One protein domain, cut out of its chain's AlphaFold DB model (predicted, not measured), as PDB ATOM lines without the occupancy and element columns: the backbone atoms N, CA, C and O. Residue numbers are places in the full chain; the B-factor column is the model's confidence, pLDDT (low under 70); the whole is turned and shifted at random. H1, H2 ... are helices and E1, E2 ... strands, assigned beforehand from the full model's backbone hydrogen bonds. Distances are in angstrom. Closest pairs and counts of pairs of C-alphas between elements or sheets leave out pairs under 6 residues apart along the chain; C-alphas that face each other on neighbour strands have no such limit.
ATOM      1  N   PRO A   2      39.479  12.046  19.503       27.19
ATOM      2  CA  PRO A   2      40.007  13.285  18.944       27.19
ATOM      3  C   PRO A   2      41.447  13.482  19.440       27.19
ATOM      4  O   PRO A   2      41.746  13.226  20.609       27.19
ATOM      5  N   HIS A   3      42.346  13.907  18.554       32.44
ATOM      6  CA  HIS A   3      43.700  14.291  18.945       32.44
ATOM      7  C   HIS A   3      43.656  15.725  19.476       32.44
ATOM      8  O   HIS A   3      43.472  16.656  18.697       32.44
ATOM      9  N   SER A   4      43.806  15.889  20.792       34.62
ATOM     10  CA  SER A   4      43.943  17.211  21.412       34.62
ATOM     11  C   SER A   4      45.170  17.941  20.855       34.62
ATOM     12  O   SER A   4      46.215  17.325  20.635       34.62
ATOM     13  N   PHE A   5      45.059  19.259  20.682       35.94
ATOM     14  CA  PHE A   5      46.144  20.127  20.216       35.94
ATOM     15  C   PHE A   5      47.272  20.297  21.248       35.94
ATOM     16  O   PHE A   5      48.234  21.001  20.966       35.94
ATOM     17  N   SER A   6      47.207  19.626  22.408       34.03
ATOM     18  CA  SER A   6      48.178  19.688  23.518       34.03
ATOM     19  C   SER A   6      49.643  19.394  23.158       34.03
ATOM     20  O   SER A   6      50.502  19.476  24.030       34.03
ATOM     21  N   ASN A   7      49.916  18.993  21.914       33.66
ATOM     22  CA  ASN A   7      51.239  18.646  21.407       33.66
ATOM     23  C   ASN A   7      51.727  19.600  20.295       33.66
ATOM     24  O   ASN A   7      52.909  19.566  19.977       33.66
ATOM     25  N   ILE A   8      50.853  20.425  19.699       36.97
ATOM     26  CA  ILE A   8      51.224  21.380  18.641       36.97
ATOM     27  C   ILE A   8      51.708  22.659  19.326       36.97
ATOM     28  O   ILE A   8      50.912  23.384  19.920       36.97
ATOM     29  N   THR A   9      53.010  22.941  19.262       36.97
ATOM     30  CA  THR A   9      53.626  24.090  19.955       36.97
ATOM     31  C   THR A   9      54.186  25.082  18.941       36.97
ATOM     32  O   THR A   9      55.391  25.290  18.832       36.97
ATOM     33  N   ILE A  10      53.296  25.701  18.160       44.56
ATOM     34  CA  ILE A  10      53.686  26.682  17.139       44.56
ATOM     35  C   ILE A  10      54.141  27.970  17.832       44.56
ATOM     36  O   ILE A  10      53.330  28.801  18.243       44.56
ATOM     37  N   GLY A  11      55.462  28.108  17.973       36.34
ATOM     38  CA  GLY A  11      56.105  29.236  18.645       36.34
ATOM     39  C   GLY A  11      55.752  30.591  18.026       36.34
ATOM     40  O   GLY A  11      55.480  30.690  16.822       36.34
ATOM     41  N   ASN A  12      55.788  31.640  18.857       36.56
ATOM     42  CA  ASN A  12      55.368  33.000  18.509       36.56
ATOM     43  C   ASN A  12      56.016  33.503  17.213       36.56
ATOM     44  O   ASN A  12      57.230  33.437  17.024       36.56
ATOM     45  N   SER A  13      55.165  33.982  16.314       43.38
ATOM     46  CA  SER A  13      55.469  34.384  14.943       43.38
ATOM     47  C   SER A  13      56.604  35.398  14.814       43.38
ATOM     48  O   SER A  13      56.558  36.468  15.417       43.38
ATOM     49  N   GLU A  14      57.552  35.114  13.920       37.69
ATOM     50  CA  GLU A  14      58.411  36.152  13.340       37.69
ATOM     51  C   GLU A  14      57.550  37.246  12.685       37.69
ATOM     52  O   GLU A  14      56.514  36.960  12.075       37.69
ATOM     53  N   GLY A  15      57.957  38.508  12.842       40.19
ATOM     54  CA  GLY A  15      57.334  39.686  12.220       40.19
ATOM     55  C   GLY A  15      55.952  40.103  12.748       40.19
ATOM     56  O   GLY A  15      55.657  41.296  12.780       40.19
ATOM     57  N   PHE A  16      55.105  39.171  13.190       43.22
ATOM     58  CA  PHE A  16      53.772  39.473  13.721       43.22
ATOM     59  C   PHE A  16      53.824  39.637  15.245       43.22
ATOM     60  O   PHE A  16      53.781  38.660  15.995       43.22
ATOM     61  N   ASN A  17      53.888  40.893  15.696       52.44
ATOM     62  CA  ASN A  17      53.600  41.257  17.082       52.44
ATOM     63  C   ASN A  17      52.078  41.491  17.238       52.44
ATOM     64  O   ASN A  17      51.570  42.449  16.645       52.44
ATOM     65  N   PRO A  18      51.336  40.697  18.034       46.28
ATOM     66  CA  PRO A  18      49.905  40.925  18.254       46.28
ATOM     67  C   PRO A  18      49.594  42.265  18.941       46.28
ATOM     68  O   PRO A  18      48.506  42.795  18.748       46.28
ATOM     69  N   GLU A  19      50.543  42.847  19.681       44.69
ATOM     70  CA  GLU A  19      50.420  44.171  20.310       44.69
ATOM     71  C   GLU A  19      50.589  45.333  19.312       44.69
ATOM     72  O   GLU A  19      50.314  46.482  19.646       44.69
ATOM     73  N   SER A  20      51.048  45.054  18.082       51.06
ATOM     74  CA  SER A  20      51.206  46.064  17.017       51.06
ATOM     75  C   SER A  20      49.939  46.304  16.189       51.06
ATOM     76  O   SER A  20      49.921  47.167  15.310       51.06
ATOM     77  N   PHE A  21      48.878  45.548  16.471       53.84
ATOM     78  CA  PHE A  21      47.543  45.773  15.935       53.84
ATOM     79  C   PHE A  21      46.651  46.411  17.001       53.84
ATOM     80  O   PHE A  21      46.701  46.037  18.170       53.84
ATOM     81  N   ASP A  22      45.805  47.356  16.588       55.09
ATOM     82  CA  ASP A  22      44.827  47.977  17.478       55.09
ATOM     83  C   ASP A  22      43.790  46.934  17.929       55.09
ATOM     84  O   ASP A  22      42.947  46.483  17.153       55.09
ATOM     85  N   THR A  23      43.860  46.536  19.201       54.03
ATOM     86  CA  THR A  23      42.988  45.512  19.793       54.03
ATOM     87  C   THR A  23      41.547  45.982  20.016       54.03
ATOM     88  O   THR A  23      40.719  45.182  20.452       54.03
ATOM     89  N   SER A  24      41.217  47.238  19.686       56.91
ATOM     90  CA  SER A  24      39.831  47.714  19.586       56.91
ATOM     91  C   SER A  24      39.151  47.364  18.251       56.91
ATOM     92  O   SER A  24      37.923  47.405  18.175       56.91
ATOM     93  N   VAL A  25      39.917  46.970  17.224       65.81
ATOM     94  CA  VAL A  25      39.410  46.530  15.911       65.81
ATOM     95  C   VAL A  25      38.842  45.109  15.999       65.81
ATOM     96  O   VAL A  25      39.432  44.223  16.626       65.81
ATOM     97  N   HIS A  26      37.699  44.853  15.354       73.00
ATOM     98  CA  HIS A  26      37.046  43.546  15.444       73.00
ATOM     99  C   HIS A  26      37.851  42.468  14.682       73.00
ATOM    100  O   HIS A  26      38.349  42.745  13.587       73.00
ATOM    101  N   PRO A  27      37.964  41.209  15.168       70.31
ATOM    102  CA  PRO A  27      38.789  40.183  14.517       70.31
ATOM    103  C   PRO A  27      38.477  39.949  13.029       70.31
ATOM    104  O   PRO A  27      39.385  39.678  12.246       70.31
ATOM    105  N   SER A  28      37.214  40.109  12.618       76.69
ATOM    106  CA  SER A  28      36.806  40.009  11.210       76.69
ATOM    107  C   SER A  28      37.370  41.120  10.321       76.69
ATOM    108  O   SER A  28      37.698  40.858   9.171       76.69
ATOM    109  N   GLU A  29      37.489  42.342  10.842       78.31
ATOM    110  CA  GLU A  29      38.069  43.492  10.133       78.31
ATOM    111  C   GLU A  29      39.592  43.333  10.040       78.31
ATOM    112  O   GLU A  29      40.208  43.632   9.019       78.31
ATOM    113  N   LEU A  30      40.202  42.766  11.086       80.38
ATOM    114  CA  LEU A  30      41.627  42.454  11.112       80.38
ATOM    115  C   LEU A  30      42.021  41.450  10.017       80.38
ATOM    116  O   LEU A  30      43.021  41.662   9.326       80.38
ATOM    117  N   ARG A  31      41.220  40.388   9.833       83.19
ATOM    118  CA  ARG A  31      41.458  39.306   8.855       83.19
ATOM    119  C   ARG A  31      41.460  39.738   7.391       83.19
ATOM    120  O   ARG A  31      42.010  38.996   6.583       83.19
ATOM    121  N   CYS A  32      40.864  40.880   7.050       84.44
ATOM    122  CA  CYS A  32      40.860  41.453   5.698       84.44
ATOM    123  C   CYS A  32      41.582  42.813   5.608       84.44
ATOM    124  O   CYS A  32      41.531  43.470   4.570       84.44
ATOM    125  N   SER A  33      42.263  43.248   6.675       85.00
ATOM    126  CA  SER A  33      42.949  44.544   6.711       85.00
ATOM    127  C   SER A  33      44.172  44.607   5.783       85.00
ATOM    128  O   SER A  33      44.900  43.632   5.605       85.00
ATOM    129  N   GLU A  34      44.474  45.787   5.238       84.62
ATOM    130  CA  GLU A  34      45.621  45.976   4.332       84.62
ATOM    131  C   GLU A  34      46.978  45.733   5.027       84.62
ATOM    132  O   GLU A  34      47.913  45.210   4.420       84.62
ATOM    133  N   GLN A  35      47.088  46.036   6.327       80.25
ATOM    134  CA  GLN A  35      48.269  45.706   7.139       80.25
ATOM    135  C   GLN A  35      48.456  44.184   7.269       80.25
ATOM    136  O   GLN A  35      49.586  43.689   7.212       80.25
ATOM    137  N   ARG A  36      47.356  43.433   7.408       83.12
ATOM    138  CA  ARG A  36      47.359  41.967   7.403       83.12
ATOM    139  C   ARG A  36      47.759  41.432   6.028       83.12
ATOM    140  O   ARG A  36      48.691  40.633   5.966       83.12
ATOM    141  N   ARG A  37      47.149  41.941   4.948       88.00
ATOM    142  CA  ARG A  37      47.461  41.581   3.553       88.00
ATOM    143  C   ARG A  37      48.956  41.730   3.257       88.00
ATOM    144  O   ARG A  37      49.602  40.731   2.981       88.00
ATOM    145  N   ARG A  38      49.545  42.911   3.485       82.00
ATOM    146  CA  ARG A  38      50.991  43.182   3.295       82.00
ATOM    147  C   ARG A  38      51.930  42.383   4.199       82.00
ATOM    148  O   ARG A  38      53.138  42.369   3.978       82.00
ATOM    149  N   THR A  39      51.434  41.790   5.281       81.00
ATOM    150  CA  THR A  39      52.247  40.939   6.166       81.00
ATOM    151  C   THR A  39      52.240  39.497   5.667       81.00
ATOM    152  O   THR A  39      53.291  38.868   5.613       81.00
ATOM    153  N   LEU A  40      51.083  39.024   5.205       85.38
ATOM    154  CA  LEU A  40      50.907  37.730   4.549       85.38
ATOM    155  C   LEU A  40      51.565  37.684   3.154       85.38
ATOM    156  O   LEU A  40      52.181  36.688   2.808       85.38
ATOM    157  N   GLU A  41      51.514  38.775   2.392       85.25
ATOM    158  CA  GLU A  41      52.178  38.960   1.089       85.25
ATOM    159  C   GLU A  41      53.709  38.852   1.211       85.25
ATOM    160  O   GLU A  41      54.346  38.078   0.499       85.25
ATOM    161  N   ARG A  42      54.311  39.552   2.185       80.44
ATOM    162  CA  ARG A  42      55.748  39.413   2.488       80.44
ATOM    163  C   ARG A  42      56.105  38.016   2.994       80.44
ATOM    164  O   ARG A  42      57.195  37.544   2.702       80.44
ATOM    165  N   TYR A  43      55.202  37.360   3.723       81.69
ATOM    166  CA  TYR A  43      55.375  35.970   4.141       81.69
ATOM    167  C   TYR A  43      55.341  34.998   2.945       81.69
ATOM    168  O   TYR A  43      56.179  34.105   2.878       81.69
ATOM    169  N   ALA A  44      54.447  35.210   1.974       83.69
ATOM    170  CA  ALA A  44      54.380  34.418   0.746       83.69
ATOM    171  C   ALA A  44      55.657  34.570  -0.099       83.69
ATOM    172  O   ALA A  44      56.301  33.580  -0.427       83.69
ATOM    173  N   ASN A  45      56.082  35.810  -0.373       81.25
ATOM    174  CA  ASN A  45      57.292  36.083  -1.162       81.25
ATOM    175  C   ASN A  45      58.590  35.640  -0.457       81.25
ATOM    176  O   ASN A  45      59.583  35.393  -1.129       81.25
ATOM    177  N   ALA A  46      58.595  35.497   0.875       79.50
ATOM    178  CA  ALA A  46      59.730  34.938   1.621       79.50
ATOM    179  C   ALA A  46      59.846  33.402   1.520       79.50
ATOM    180  O   ALA A  46      60.875  32.851   1.904       79.50
ATOM    181  N   HIS A  47      58.811  32.719   1.019       78.19
ATOM    182  CA  HIS A  47      58.811  31.277   0.749       78.19
ATOM    183  C   HIS A  47      58.733  30.937  -0.750       78.19
ATOM    184  O   HIS A  47      58.841  29.768  -1.108       78.19
ATOM    185  N   ALA A  48      58.528  31.931  -1.620       79.69
ATOM    186  CA  ALA A  48      58.429  31.740  -3.062       79.69
ATOM    187  C   ALA A  48      59.799  31.423  -3.704       79.69
ATOM    188  O   ALA A  48      60.836  31.814  -3.157       79.69
ATOM    189  N   PRO A  49      59.832  30.768  -4.883       77.69
ATOM    190  CA  PRO A  49      61.073  30.514  -5.612       77.69
ATOM    191  C   PRO A  49      61.854  31.799  -5.917       77.69
ATOM    192  O   PRO A  49      61.274  32.842  -6.226       77.69
ATOM    193  N   ILE A  50      63.187  31.720  -5.897       75.06
ATOM    194  CA  ILE A  50      64.059  32.868  -6.184       75.06
ATOM    195  C   ILE A  50      63.761  33.412  -7.588       75.06
ATOM    196  O   ILE A  50      63.819  32.689  -8.580       75.06
ATOM    197  N   GLY A  51      63.457  34.710  -7.670       74.25
ATOM    198  CA  GLY A  51      63.096  35.369  -8.928       74.25
ATOM    199  C   GLY A  51      61.638  35.173  -9.358       74.25
ATOM    200  O   GLY A  51      61.297  35.592 -10.463       74.25
ATOM    201  N   LYS A  52      60.785  34.582  -8.512       81.38
ATOM    202  CA  LYS A  52      59.324  34.585  -8.660       81.38
ATOM    203  C   LYS A  52      58.659  35.513  -7.652       81.38
ATOM    204  O   LYS A  52      59.131  35.693  -6.533       81.38
ATOM    205  N   THR A  53      57.557  36.115  -8.082       85.75
ATOM    206  CA  THR A  53      56.792  37.116  -7.333       85.75
ATOM    207  C   THR A  53      55.357  36.655  -7.108       85.75
ATOM    208  O   THR A  53      54.753  36.013  -7.968       85.75
ATOM    209  N   VAL A  54      54.817  36.958  -5.926       87.31
ATOM    210  CA  VAL A  54      53.514  36.461  -5.469       87.31
ATOM    211  C   VAL A  54      52.661  37.607  -4.927       87.31
ATOM    212  O   VAL A  54      52.930  38.126  -3.841       87.31
ATOM    213  N   ASP A  55      51.598  37.968  -5.641       87.56
ATOM    214  CA  ASP A  55      50.575  38.884  -5.128       87.56
ATOM    215  C   ASP A  55      49.555  38.134  -4.260       87.56
ATOM    216  O   ASP A  55      49.261  36.960  -4.487       87.56
ATOM    217  N   LEU A  56      48.999  38.809  -3.245       88.44
ATOM    218  CA  LEU A  56      48.116  38.173  -2.262       88.44
ATOM    219  C   LEU A  56      46.812  38.941  -2.023       88.44
ATOM    220  O   LEU A  56      46.822  40.125  -1.665       88.44
ATOM    221  N   PHE A  57      45.692  38.220  -2.126       86.56
ATOM    222  CA  PHE A  57      44.330  38.721  -1.939       86.56
ATOM    223  C   PHE A  57      43.621  38.019  -0.775       86.56
ATOM    224  O   PHE A  57      43.690  36.802  -0.619       86.56
ATOM    225  N   LEU A  58      42.893  38.790   0.038       87.50
ATOM    226  CA  LEU A  58      42.125  38.285   1.181       87.50
ATOM    227  C   LEU A  58      40.630  38.350   0.870       87.50
ATOM    228  O   LEU A  58      40.094  39.432   0.642       87.50
ATOM    229  N   SER A  59      39.949  37.202   0.876       83.44
ATOM    230  CA  SER A  59      38.537  37.097   0.479       83.44
ATOM    231  C   SER A  59      37.714  36.348   1.517       83.44
ATOM    232  O   SER A  59      38.137  35.324   2.041       83.44
ATOM    233  N   ASN A  60      36.524  36.846   1.850       83.19
ATOM    234  CA  ASN A  60      35.575  36.126   2.705       83.19
ATOM    235  C   ASN A  60      34.669  35.175   1.904       83.19
ATOM    236  O   ASN A  60      33.885  34.439   2.500       83.19
ATOM    237  N   GLN A  61      34.766  35.186   0.570       79.00
ATOM    238  CA  GLN A  61      33.937  34.370  -0.321       79.00
ATOM    239  C   GLN A  61      34.455  32.934  -0.485       79.00
ATOM    240  O   GLN A  61      33.753  32.117  -1.069       79.00
ATOM    241  N   ILE A  62      35.651  32.640   0.038       77.50
ATOM    242  CA  ILE A  62      36.325  31.335  -0.040       77.50
ATOM    243  C   ILE A  62      36.574  30.778   1.366       77.50
ATOM    244  O   ILE A  62      36.779  31.542   2.315       77.50
ATOM    245  N   SER A  63      36.546  29.456   1.505       77.12
ATOM    246  CA  SER A  63      36.724  28.710   2.769       77.12
ATOM    247  C   SER A  63      38.180  28.347   3.094       77.12
ATOM    248  O   SER A  63      38.476  27.892   4.196       77.12
ATOM    249  N   SER A  64      39.062  28.534   2.122       82.62
ATOM    250  CA  SER A  64      40.347  27.855   1.935       82.62
ATOM    251  C   SER A  64      41.392  28.873   1.444       82.62
ATOM    252  O   SER A  64      41.320  30.064   1.778       82.62
ATOM    253  N   ALA A  65      42.353  28.436   0.642       85.56
ATOM    254  CA  ALA A  65      43.146  29.286  -0.227       85.56
ATOM    255  C   ALA A  65      43.254  28.632  -1.615       85.56
ATOM    256  O   ALA A  65      42.766  27.519  -1.801       85.56
ATOM    257  N   PHE A  66      43.803  29.359  -2.588       82.38
ATOM    258  CA  PHE A  66      44.270  28.783  -3.851       82.38
ATOM    259  C   PHE A  66      45.350  29.666  -4.492       82.38
ATOM    260  O   PHE A  66      45.255  30.901  -4.477       82.38
ATOM    261  N   ALA A  67      46.350  29.036  -5.100       83.81
ATOM    262  CA  ALA A  67      47.292  29.660  -6.020       83.81
ATOM    263  C   ALA A  67      46.724  29.767  -7.448       83.81
ATOM    264  O   ALA A  67      45.941  28.935  -7.905       83.81
ATOM    265  N   LEU A  68      47.166  30.788  -8.182       77.44
ATOM    266  CA  LEU A  68      46.908  30.971  -9.606       77.44
ATOM    267  C   LEU A  68      48.170  31.404 -10.346       77.44
ATOM    268  O   LEU A  68      48.860  32.331  -9.924       77.44
ATOM    269  N   ASN A  69      48.396  30.799 -11.512       77.69
ATOM    270  CA  ASN A  69      49.273  31.345 -12.541       77.69
ATOM    271  C   ASN A  69      48.424  32.120 -13.582       77.69
ATOM    272  O   ASN A  69      47.587  31.495 -14.247       77.69
ATOM    273  N   PRO A  70      48.611  33.446 -13.752       67.94
ATOM    274  CA  PRO A  70      47.808  34.253 -14.675       67.94
ATOM    275  C   PRO A  70      47.926  33.835 -16.150       67.94
ATOM    276  O   PRO A  70      46.923  33.850 -16.866       67.94
ATOM    277  N   ASP A  71      49.115  33.415 -16.596       66.00
ATOM    278  CA  ASP A  71      49.393  33.050 -17.994       66.00
ATOM    279  C   ASP A  71      48.747  31.718 -18.407       66.00
ATOM    280  O   ASP A  71      48.364  31.540 -19.567       66.00
ATOM    281  N   VAL A  72      48.591  30.776 -17.468       63.16
ATOM    282  CA  VAL A  72      47.905  29.493 -17.722       63.16
ATOM    283  C   VAL A  72      46.381  29.684 -17.813       63.16
ATOM    284  O   VAL A  72      45.693  28.873 -18.433       63.16
ATOM    285  N   GLY A  73      45.837  30.774 -17.256       53.09
ATOM    286  CA  GLY A  73      44.423  31.140 -17.400       53.09
ATOM    287  C   GLY A  73      43.444  30.143 -16.769       53.09
ATOM    288  O   GLY A  73      42.316  30.005 -17.249       53.09
ATOM    289  N   GLN A  74      43.882  29.431 -15.725       54.34
ATOM    290  CA  GLN A  74      43.074  28.450 -15.001       54.34
ATOM    291  C   GLN A  74      41.848  29.103 -14.349       54.34
ATOM    292  O   GLN A  74      41.928  30.215 -13.828       54.34
ATOM    293  N   SER A  75      40.728  28.377 -14.318       48.25
ATOM    294  CA  SER A  75      39.639  28.637 -13.373       48.25
ATOM    295  C   SER A  75      39.830  27.670 -12.206       48.25
ATOM    296  O   SER A  75      39.611  26.476 -12.406       48.25
ATOM    297  N   PRO A  76      40.287  28.130 -11.030       45.91
ATOM    298  CA  PRO A  76      40.539  27.251  -9.901       45.91
ATOM    299  C   PRO A  76      39.201  26.905  -9.245       45.91
ATOM    300  O   PRO A  76      38.269  27.713  -9.246       45.91
ATOM    301  N   GLU A  77      39.088  25.706  -8.690       48.62
ATOM    302  CA  GLU A  77      37.813  25.155  -8.206       48.62
ATOM    303  C   GLU A  77      37.172  25.978  -7.082       48.62
ATOM    304  O   GLU A  77      35.947  26.052  -6.997       48.62
ATOM    305  N   ASP A  78      37.998  26.663  -6.290       44.09
ATOM    306  CA  ASP A  78      37.575  27.573  -5.226       44.09
ATOM    307  C   ASP A  78      37.333  29.022  -5.693       44.09
ATOM    308  O   ASP A  78      37.032  29.886  -4.865       44.09
ATOM    309  N   THR A  79      37.372  29.328  -7.003       47.34
ATOM    310  CA  THR A  79      36.660  30.528  -7.479       47.34
ATOM    311  C   THR A  79      35.157  30.305  -7.312       47.34
ATOM    312  O   THR A  79      34.583  29.442  -7.977       47.34
ATOM    313  N   PRO A  80      34.448  31.103  -6.487       47.31
ATOM    314  CA  PRO A  80      32.996  31.108  -6.528       47.31
ATOM    315  C   PRO A  80      32.551  31.507  -7.941       47.31
ATOM    316  O   PRO A  80      33.265  32.252  -8.617       47.31
ATOM    317  N   ASN A  81      31.324  31.149  -8.339       46.88
ATOM    318  CA  ASN A  81      30.684  31.513  -9.624       46.88
ATOM    319  C   ASN A  81      30.441  33.042  -9.830       46.88
ATOM    320  O   ASN A  81      29.470  33.458 -10.462       46.88
ATOM    321  N   LYS A  82      31.279  33.888  -9.223       48.34
ATOM    322  CA  LYS A  82      31.297  35.355  -9.190       48.34
ATOM    323  C   LYS A  82      32.714  35.938  -9.344       48.34
ATOM    324  O   LYS A  82      32.832  37.156  -9.404       48.34
ATOM    325  N   ILE A  83      33.768  35.113  -9.360       53.12
ATOM    326  CA  ILE A  83      35.170  35.543  -9.481       53.12
ATOM    327  C   ILE A  83      35.730  34.946 -10.777       53.12
ATOM    328  O   ILE A  83      36.076  33.773 -10.828       53.12
ATOM    329  N   ASN A  84      35.783  35.746 -11.844       54.03
ATOM    330  CA  ASN A  84      36.345  35.343 -13.133       54.03
ATOM    331  C   ASN A  84      37.862  35.619 -13.138       54.03
ATOM    332  O   ASN A  84      38.233  36.783 -13.002       54.03
ATOM    333  N   PRO A  85      38.747  34.625 -13.358       50.59
ATOM    334  CA  PRO A  85      40.201  34.829 -13.361       50.59
ATOM    335  C   PRO A  85      40.682  35.962 -14.283       50.59
ATOM    336  O   PRO A  85      41.658  36.642 -13.977       50.59
ATOM    337  N   ARG A  86      39.966  36.225 -15.389       50.50
ATOM    338  CA  ARG A  86      40.306  37.315 -16.321       50.50
ATOM    339  C   ARG A  86      40.056  38.724 -15.781       50.50
ATOM    340  O   ARG A  86      40.639  39.658 -16.321       50.50
ATOM    341  N   ASP A  87      39.244  38.890 -14.738       54.94
ATOM    342  CA  ASP A  87      38.954  40.205 -14.147       54.94
ATOM    343  C   ASP A  87      40.142  40.741 -13.316       54.94
ATOM    344  O   ASP A  87      40.138  41.902 -12.908       54.94
ATOM    345  N   PHE A  88      41.172  39.911 -13.098       55.59
ATOM    346  CA  PHE A  88      42.349  40.195 -12.266       55.59
ATOM    347  C   PHE A  88      43.668  40.200 -13.058       55.59
ATOM    348  O   PHE A  88      44.742  40.296 -12.470       55.59
ATOM    349  N   LEU A  89      43.600  40.146 -14.397       48.47
ATOM    350  CA  LEU A  89      44.750  40.296 -15.299       48.47
ATOM    351  C   LEU A  89      45.259  41.752 -15.303       48.47
ATOM    352  O   LEU A  89      44.974  42.532 -16.212       48.47
ATOM    353  N   GLY A  90      45.994  42.111 -14.251       50.91
ATOM    354  CA  GLY A  90      46.583  43.440 -14.050       50.91
ATOM    355  C   GLY A  90      47.606  43.528 -12.911       50.91
ATOM    356  O   GLY A  90      47.974  44.632 -12.522       50.91
ATOM    357  N   THR A  91      48.033  42.388 -12.362       61.62
ATOM    358  CA  THR A  91      49.155  42.262 -11.422       61.62
ATOM    359  C   THR A  91      50.465  42.121 -12.200       61.62
ATOM    360  O   THR A  91      50.514  41.353 -13.157       61.62
ATOM    361  N   ASP A  92      51.537  42.793 -11.769       67.38
ATOM    362  CA  ASP A  92      52.887  42.587 -12.331       67.38
ATOM    363  C   ASP A  92      53.556  41.289 -11.804       67.38
ATOM    364  O   ASP A  92      54.680  40.972 -12.191       67.38
ATOM    365  N   ALA A  93      52.887  40.554 -10.905       76.44
ATOM    366  CA  ALA A  93      53.394  39.346 -10.257       76.44
ATOM    367  C   ALA A  93      53.221  38.062 -11.096       76.44
ATOM    368  O   ALA A  93      52.209  37.880 -11.774       76.44
ATOM    369  N   ASP A  94      54.176  37.130 -10.976       81.25
ATOM    370  CA  ASP A  94      54.159  35.816 -11.644       81.25
ATOM    371  C   ASP A  94      52.988  34.920 -11.207       81.25
ATOM    372  O   ASP A  94      52.507  34.091 -11.982       81.25
ATOM    373  N   TYR A  95      52.575  35.046  -9.945       85.25
ATOM    374  CA  TYR A  95      51.538  34.234  -9.318       85.25
ATOM    375  C   TYR A  95      50.652  35.080  -8.405       85.25
ATOM    376  O   TYR A  95      51.083  36.084  -7.835       85.25
ATOM    377  N   VAL A  96      49.409  34.636  -8.225       85.19
ATOM    378  CA  VAL A  96      48.428  35.279  -7.347       85.19
ATOM    379  C   VAL A  96      47.863  34.248  -6.377       85.19
ATOM    380  O   VAL A  96      47.329  33.229  -6.805       85.19
ATOM    381  N   ILE A  97      47.949  34.514  -5.074       87.38
ATOM    382  CA  ILE A  97      47.404  33.648  -4.022       87.38
ATOM    383  C   ILE A  97      46.185  34.313  -3.378       87.38
ATOM    384  O   ILE A  97      46.253  35.431  -2.856       87.38
ATOM    385  N   PHE A  98      45.062  33.603  -3.375       85.06
ATOM    386  CA  PHE A  98      43.852  33.992  -2.659       85.06
ATOM    387  C   PHE A  98      43.788  33.244  -1.329       85.06
ATOM    388  O   PHE A  98      43.977  32.036  -1.305       85.06
ATOM    389  N   VAL A  99      43.497  33.937  -0.225       88.62
ATOM    390  CA  VAL A  99      43.418  33.337   1.121       88.62
ATOM    391  C   VAL A  99      42.124  33.747   1.817       88.62
ATOM    392  O   VAL A  99      41.704  34.909   1.755       88.62
ATOM    393  N   THR A 100      41.488  32.805   2.514       88.06
ATOM    394  CA  THR A 100      40.264  33.075   3.269       88.06
ATOM    395  C   THR A 100      40.456  34.137   4.356       88.06
ATOM    396  O   THR A 100      41.465  34.182   5.061       88.06
ATOM    397  N   SER A 101      39.447  34.992   4.524       88.75
ATOM    398  CA  SER A 101      39.260  35.885   5.678       88.75
ATOM    399  C   SER A 101      38.013  35.523   6.505       88.75
ATOM    400  O   SER A 101      37.492  36.344   7.267       88.75
ATOM    401  N   GLN A 102      37.533  34.280   6.391       87.25
ATOM    402  CA  GLN A 102      36.531  33.707   7.297       87.25
ATOM    403  C   GLN A 102      37.136  33.404   8.685       87.25
ATOM    404  O   GLN A 102      38.346  33.501   8.881       87.25
ATOM    405  N   GLU A 103      36.299  33.104   9.685       86.19
ATOM    406  CA  GLU A 103      36.803  32.602  10.973       86.19
ATOM    407  C   GLU A 103      37.369  31.192  10.814       86.19
ATOM    408  O   GLU A 103      36.741  30.341  10.187       86.19
ATOM    409  N   THR A 104      38.508  30.924  11.454       82.50
ATOM    410  CA  THR A 104      39.065  29.569  11.518       82.50
ATOM    411  C   THR A 104      38.041  28.611  12.159       82.50
ATOM    412  O   THR A 104      37.567  28.899  13.261       82.50
ATOM    413  N   PRO A 105      37.680  27.463  11.551       75.56
ATOM    414  CA  PRO A 105      36.534  26.656  12.004       75.56
ATOM    415  C   PRO A 105      36.714  25.981  13.378       75.56
ATOM    416  O   PRO A 105      35.750  25.480  13.951       75.56
ATOM    417  N   ILE A 106      37.934  25.971  13.918       73.50
ATOM    418  CA  ILE A 106      38.295  25.344  15.197       73.50
ATOM    419  C   ILE A 106      38.027  26.321  16.366       73.50
ATOM    420  O   ILE A 106      38.405  27.496  16.252       73.50
ATOM    421  N   PRO A 107      37.422  25.881  17.492       78.25
ATOM    422  CA  PRO A 107      37.259  26.694  18.702       78.25
ATOM    423  C   PRO A 107      38.602  27.088  19.329       78.25
ATOM    424  O   PRO A 107      39.525  26.280  19.392       78.25
ATOM    425  N   LEU A 108      38.721  28.322  19.830       76.56
ATOM    426  CA  LEU A 108      39.985  28.827  20.388       76.56
ATOM    427  C   LEU A 108      40.475  27.992  21.584       76.56
ATOM    428  O   LEU A 108      41.672  27.745  21.700       76.56
ATOM    429  N   ASP A 109      39.554  27.530  22.429       77.69
ATOM    430  CA  ASP A 109      39.801  26.736  23.637       77.69
ATOM    431  C   ASP A 109      40.262  25.295  23.371       77.69
ATOM    432  O   ASP A 109      40.809  24.658  24.271       77.69
ATOM    433  N   GLU A 110      40.127  24.794  22.139       73.06
ATOM    434  CA  GLU A 110      40.776  23.545  21.736       73.06
ATOM    435  C   GLU A 110      42.268  23.745  21.400       73.06
ATOM    436  O   GLU A 110      43.032  22.783  21.454       73.06
ATOM    437  N   THR A 111      42.702  24.974  21.088       69.56
ATOM    438  CA  THR A 111      44.031  25.290  20.524       69.56
ATOM    439  C   THR A 111      45.037  25.836  21.554       69.56
ATOM    440  O   THR A 111      44.639  26.349  22.597       69.56
ATOM    441  N   PRO A 112      46.358  25.815  21.270       66.00
ATOM    442  CA  PRO A 112      47.375  26.467  22.112       66.00
ATOM    443  C   PRO A 112      47.353  28.011  22.072       66.00
ATOM    444  O   PRO A 112      48.154  28.647  22.761       66.00
ATOM    445  N   TYR A 113      46.514  28.641  21.242       70.19
ATOM    446  CA  TYR A 113      46.602  30.076  20.967       70.19
ATOM    447  C   TYR A 113      45.866  30.935  21.996       70.19
ATOM    448  O   TYR A 113      44.732  30.671  22.378       70.19
ATOM    449  N   GLN A 114      46.504  32.037  22.394       72.12
ATOM    450  CA  GLN A 114      45.983  32.940  23.427       72.12
ATOM    451  C   GLN A 114      44.879  33.889  22.924       72.12
ATOM    452  O   GLN A 114      44.184  34.500  23.733       72.12
ATOM    453  N   SER A 115      44.709  34.045  21.605       77.56
ATOM    454  CA  SER A 115      43.669  34.901  21.022       77.56
ATOM    455  C   SER A 115      43.247  34.447  19.623       77.56
ATOM    456  O   SER A 115      44.018  33.836  18.877       77.56
ATOM    457  N   ARG A 116      42.011  34.793  19.236       81.56
ATOM    458  CA  ARG A 116      41.446  34.457  17.919       81.56
ATOM    459  C   ARG A 116      42.241  35.085  16.775       81.56
ATOM    460  O   ARG A 116      42.442  34.445  15.753       81.56
ATOM    461  N   GLN A 117      42.775  36.287  16.988       79.06
ATOM    462  CA  GLN A 117      43.622  37.012  16.042       79.06
ATOM    463  C   GLN A 117      44.930  36.267  15.713       79.06
ATOM    464  O   GLN A 117      45.423  36.403  14.592       79.06
ATOM    465  N   VAL A 118      45.476  35.494  16.665       78.56
ATOM    466  CA  VAL A 118      46.711  34.692  16.522       78.56
ATOM    467  C   VAL A 118      46.420  33.286  15.973       78.56
ATOM    468  O   VAL A 118      47.244  32.744  15.240       78.56
ATOM    469  N   LEU A 119      45.235  32.727  16.238       78.88
ATOM    470  CA  LEU A 119      44.751  31.502  15.584       78.88
ATOM    471  C   LEU A 119      44.456  31.751  14.094       78.88
ATOM    472  O   LEU A 119      45.061  31.110  13.241       78.88
ATOM    473  N   ASP A 120      43.639  32.763  13.777       82.62
ATOM    474  CA  ASP A 120      43.446  33.240  12.398       82.62
ATOM    475  C   ASP A 120      44.785  33.728  11.785       82.62
ATOM    476  O   ASP A 120      44.957  33.711  10.567       82.62
ATOM    477  N   TYR A 121      45.727  34.156  12.650       82.31
ATOM    478  CA  TYR A 121      47.189  34.258  12.452       82.31
ATOM    479  C   TYR A 121      47.763  33.071  11.677       82.31
ATOM    480  O   TYR A 121      47.974  33.099  10.463       82.31
ATOM    481  N   ALA A 122      48.015  32.008  12.436       78.38
ATOM    482  CA  ALA A 122      48.646  30.799  11.938       78.38
ATOM    483  C   ALA A 122      47.826  30.105  10.842       78.38
ATOM    484  O   ALA A 122      48.433  29.501   9.966       78.38
ATOM    485  N   ALA A 123      46.493  30.231  10.844       81.69
ATOM    486  CA  ALA A 123      45.639  29.687   9.791       81.69
ATOM    487  C   ALA A 123      45.969  30.268   8.413       81.69
ATOM    488  O   ALA A 123      46.299  29.519   7.497       81.69
ATOM    489  N   GLN A 124      45.977  31.598   8.273       85.88
ATOM    490  CA  GLN A 124      46.308  32.232   6.995       85.88
ATOM    491  C   GLN A 124      47.762  31.954   6.574       85.88
ATOM    492  O   GLN A 124      48.005  31.714   5.397       85.88
ATOM    493  N   CYS A 125      48.721  31.891   7.508       83.88
ATOM    494  CA  CYS A 125      50.090  31.459   7.189       83.88
ATOM    495  C   CYS A 125      50.189  29.985   6.754       83.88
ATOM    496  O   CYS A 125      51.011  29.669   5.902       83.88
ATOM    497  N   ALA A 126      49.395  29.087   7.337       82.81
ATOM    498  CA  ALA A 126      49.398  27.666   6.995       82.81
ATOM    499  C   ALA A 126      48.818  27.423   5.594       82.81
ATOM    500  O   ALA A 126      49.414  26.683   4.820       82.81
ATOM    501  N   PHE A 127      47.724  28.112   5.250       86.56
ATOM    502  CA  PHE A 127      47.186  28.131   3.888       86.56
ATOM    503  C   PHE A 127      48.222  28.648   2.876       86.56
ATOM    504  O   PHE A 127      48.544  27.954   1.922       86.56
ATOM    505  N   ILE A 128      48.821  29.823   3.113       86.94
ATOM    506  CA  ILE A 128      49.816  30.414   2.195       86.94
ATOM    507  C   ILE A 128      51.006  29.487   1.948       86.94
ATOM    508  O   ILE A 128      51.495  29.428   0.828       86.94
ATOM    509  N   LEU A 129      51.482  28.777   2.971       85.00
ATOM    510  CA  LEU A 129      52.608  27.854   2.832       85.00
ATOM    511  C   LEU A 129      52.307  26.715   1.836       85.00
ATOM    512  O   LEU A 129      53.190  26.329   1.079       85.00
ATOM    513  N   HIS A 130      51.069  26.219   1.816       86.94
ATOM    514  CA  HIS A 130      50.597  25.202   0.873       86.94
ATOM    515  C   HIS A 130      50.410  25.786  -0.539       86.94
ATOM    516  O   HIS A 130      50.920  25.230  -1.508       86.94
ATOM    517  N   GLU A 131      49.817  26.977  -0.662       88.19
ATOM    518  CA  GLU A 131      49.680  27.648  -1.965       88.19
ATOM    519  C   GLU A 131      51.026  28.020  -2.604       88.19
ATOM    520  O   GLU A 131      51.221  27.878  -3.811       88.19
ATOM    521  N   VAL A 132      51.997  28.459  -1.798       87.00
ATOM    522  CA  VAL A 132      53.368  28.702  -2.264       87.00
ATOM    523  C   VAL A 132      54.067  27.386  -2.631       87.00
ATOM    524  O   VAL A 132      54.878  27.370  -3.552       87.00
ATOM    525  N   ALA A 133      53.714  26.259  -2.011       84.94
ATOM    526  CA  ALA A 133      54.236  24.958  -2.419       84.94
ATOM    527  C   ALA A 133      53.705  24.506  -3.790       84.94
ATOM    528  O   ALA A 133      54.483  23.957  -4.566       84.94
ATOM    529  N   HIS A 134      52.456  24.814  -4.166       86.50
ATOM    530  CA  HIS A 134      52.032  24.660  -5.566       86.50
ATOM    531  C   HIS A 134      52.886  25.530  -6.510       86.50
ATOM    532  O   HIS A 134      53.312  25.058  -7.561       86.50
ATOM    533  N   VAL A 135      53.218  26.768  -6.117       85.88
ATOM    534  CA  VAL A 135      54.124  27.656  -6.882       85.88
ATOM    535  C   VAL A 135      55.544  27.080  -7.038       85.88
ATOM    536  O   VAL A 135      56.199  27.356  -8.045       85.88
ATOM    537  N   CYS A 136      56.013  26.261  -6.092       83.75
ATOM    538  CA  CYS A 136      57.309  25.576  -6.160       83.75
ATOM    539  C   CYS A 136      57.276  24.247  -6.939       83.75
ATOM    540  O   CYS A 136      58.198  23.976  -7.705       83.75
ATOM    541  N   TYR A 137      56.254  23.409  -6.728       86.69
ATOM    542  CA  TYR A 137      56.296  21.974  -7.063       86.69
ATOM    543  C   TYR A 137      55.213  21.498  -8.048       86.69
ATOM    544  O   TYR A 137      55.311  20.372  -8.546       86.69
ATOM    545  N   THR A 138      54.198  22.319  -8.344       87.62
ATOM    546  CA  THR A 138      53.094  21.981  -9.258       87.62
ATOM    547  C   THR A 138      53.284  22.663 -10.612       87.62
ATOM    548  O   THR A 138      53.236  23.888 -10.733       87.62
TER     549      THR A 138
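AT A GLANCE: This is residues 2 to 138 of the 1033 residues of the protein "VWA domain-containing protein" of Halorubrum sp. ASP1 (UniProt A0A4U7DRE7). A small sheet of three strands has two helices, H2 and the long H4, side by side over one of its faces: two layers, helices on one face of a sheet. Long loops make up much of the rest, and residues 2 to 26 form an unnamed opening stretch. The 137 printed residues hold, in order, H1 H2 E1 E2 H3 E3 H4; the mixed sheet runs E1 E3 E2. The class is mixed, helices and strands, with 58 residues in named elements, under half; the whole is compact, radius of gyration of the C-alphas 15.5 A, spans 42 by 34 by 31 A.

IN THESE COORDINATES: H1 is residues 27 to 30, from C-alpha 27 at (38.789, 40.183, 14.517). H2, residues 34 to 45, is 16.3 A long. E1 is residues 54 to 59, 16.1 A, and E2 residues 65 to 68. H3 is residues 85 to 88, E3 residues 95 to 100, 16.9 A. H4, residues 116 to 137, is 31.6 A long and ends at C-alpha 137 (56.296, 21.974, -7.063).

HOW THE PARTS SIT: E3 is parallel to E1, N 57 to O 97 at 2.9 A, and antiparallel to E2, N 68 to O 96 at 2.8 A. H2 lies over E1 at a height over the sheet of 7.2 A. H4, on the same face, lies over E3 and E2 at 8.9 A. H2 and H4 touch, closest C-alphas Ala 44 and Ile 128, 6.2 A. H1 only just touches H4, with 3 pairs of C-alphas within 8 A, closest Pro 27 and Gln 117, 6.0 A. H3 is not on the sheet and is apart from H4. Every O i to N i+4 pair is within hydrogen-bond range in H4, and 7 of 8 in H2.

THE WHOLE: The farthest C-alphas, of Pro 2 and Gly 90, are 45.2 A apart. The printed part has no cut. The links E2 to H3 and E3 to H4 are long. Model confidence is under 70 in residues 2 to 25, 70 to 92 and 111 to 112.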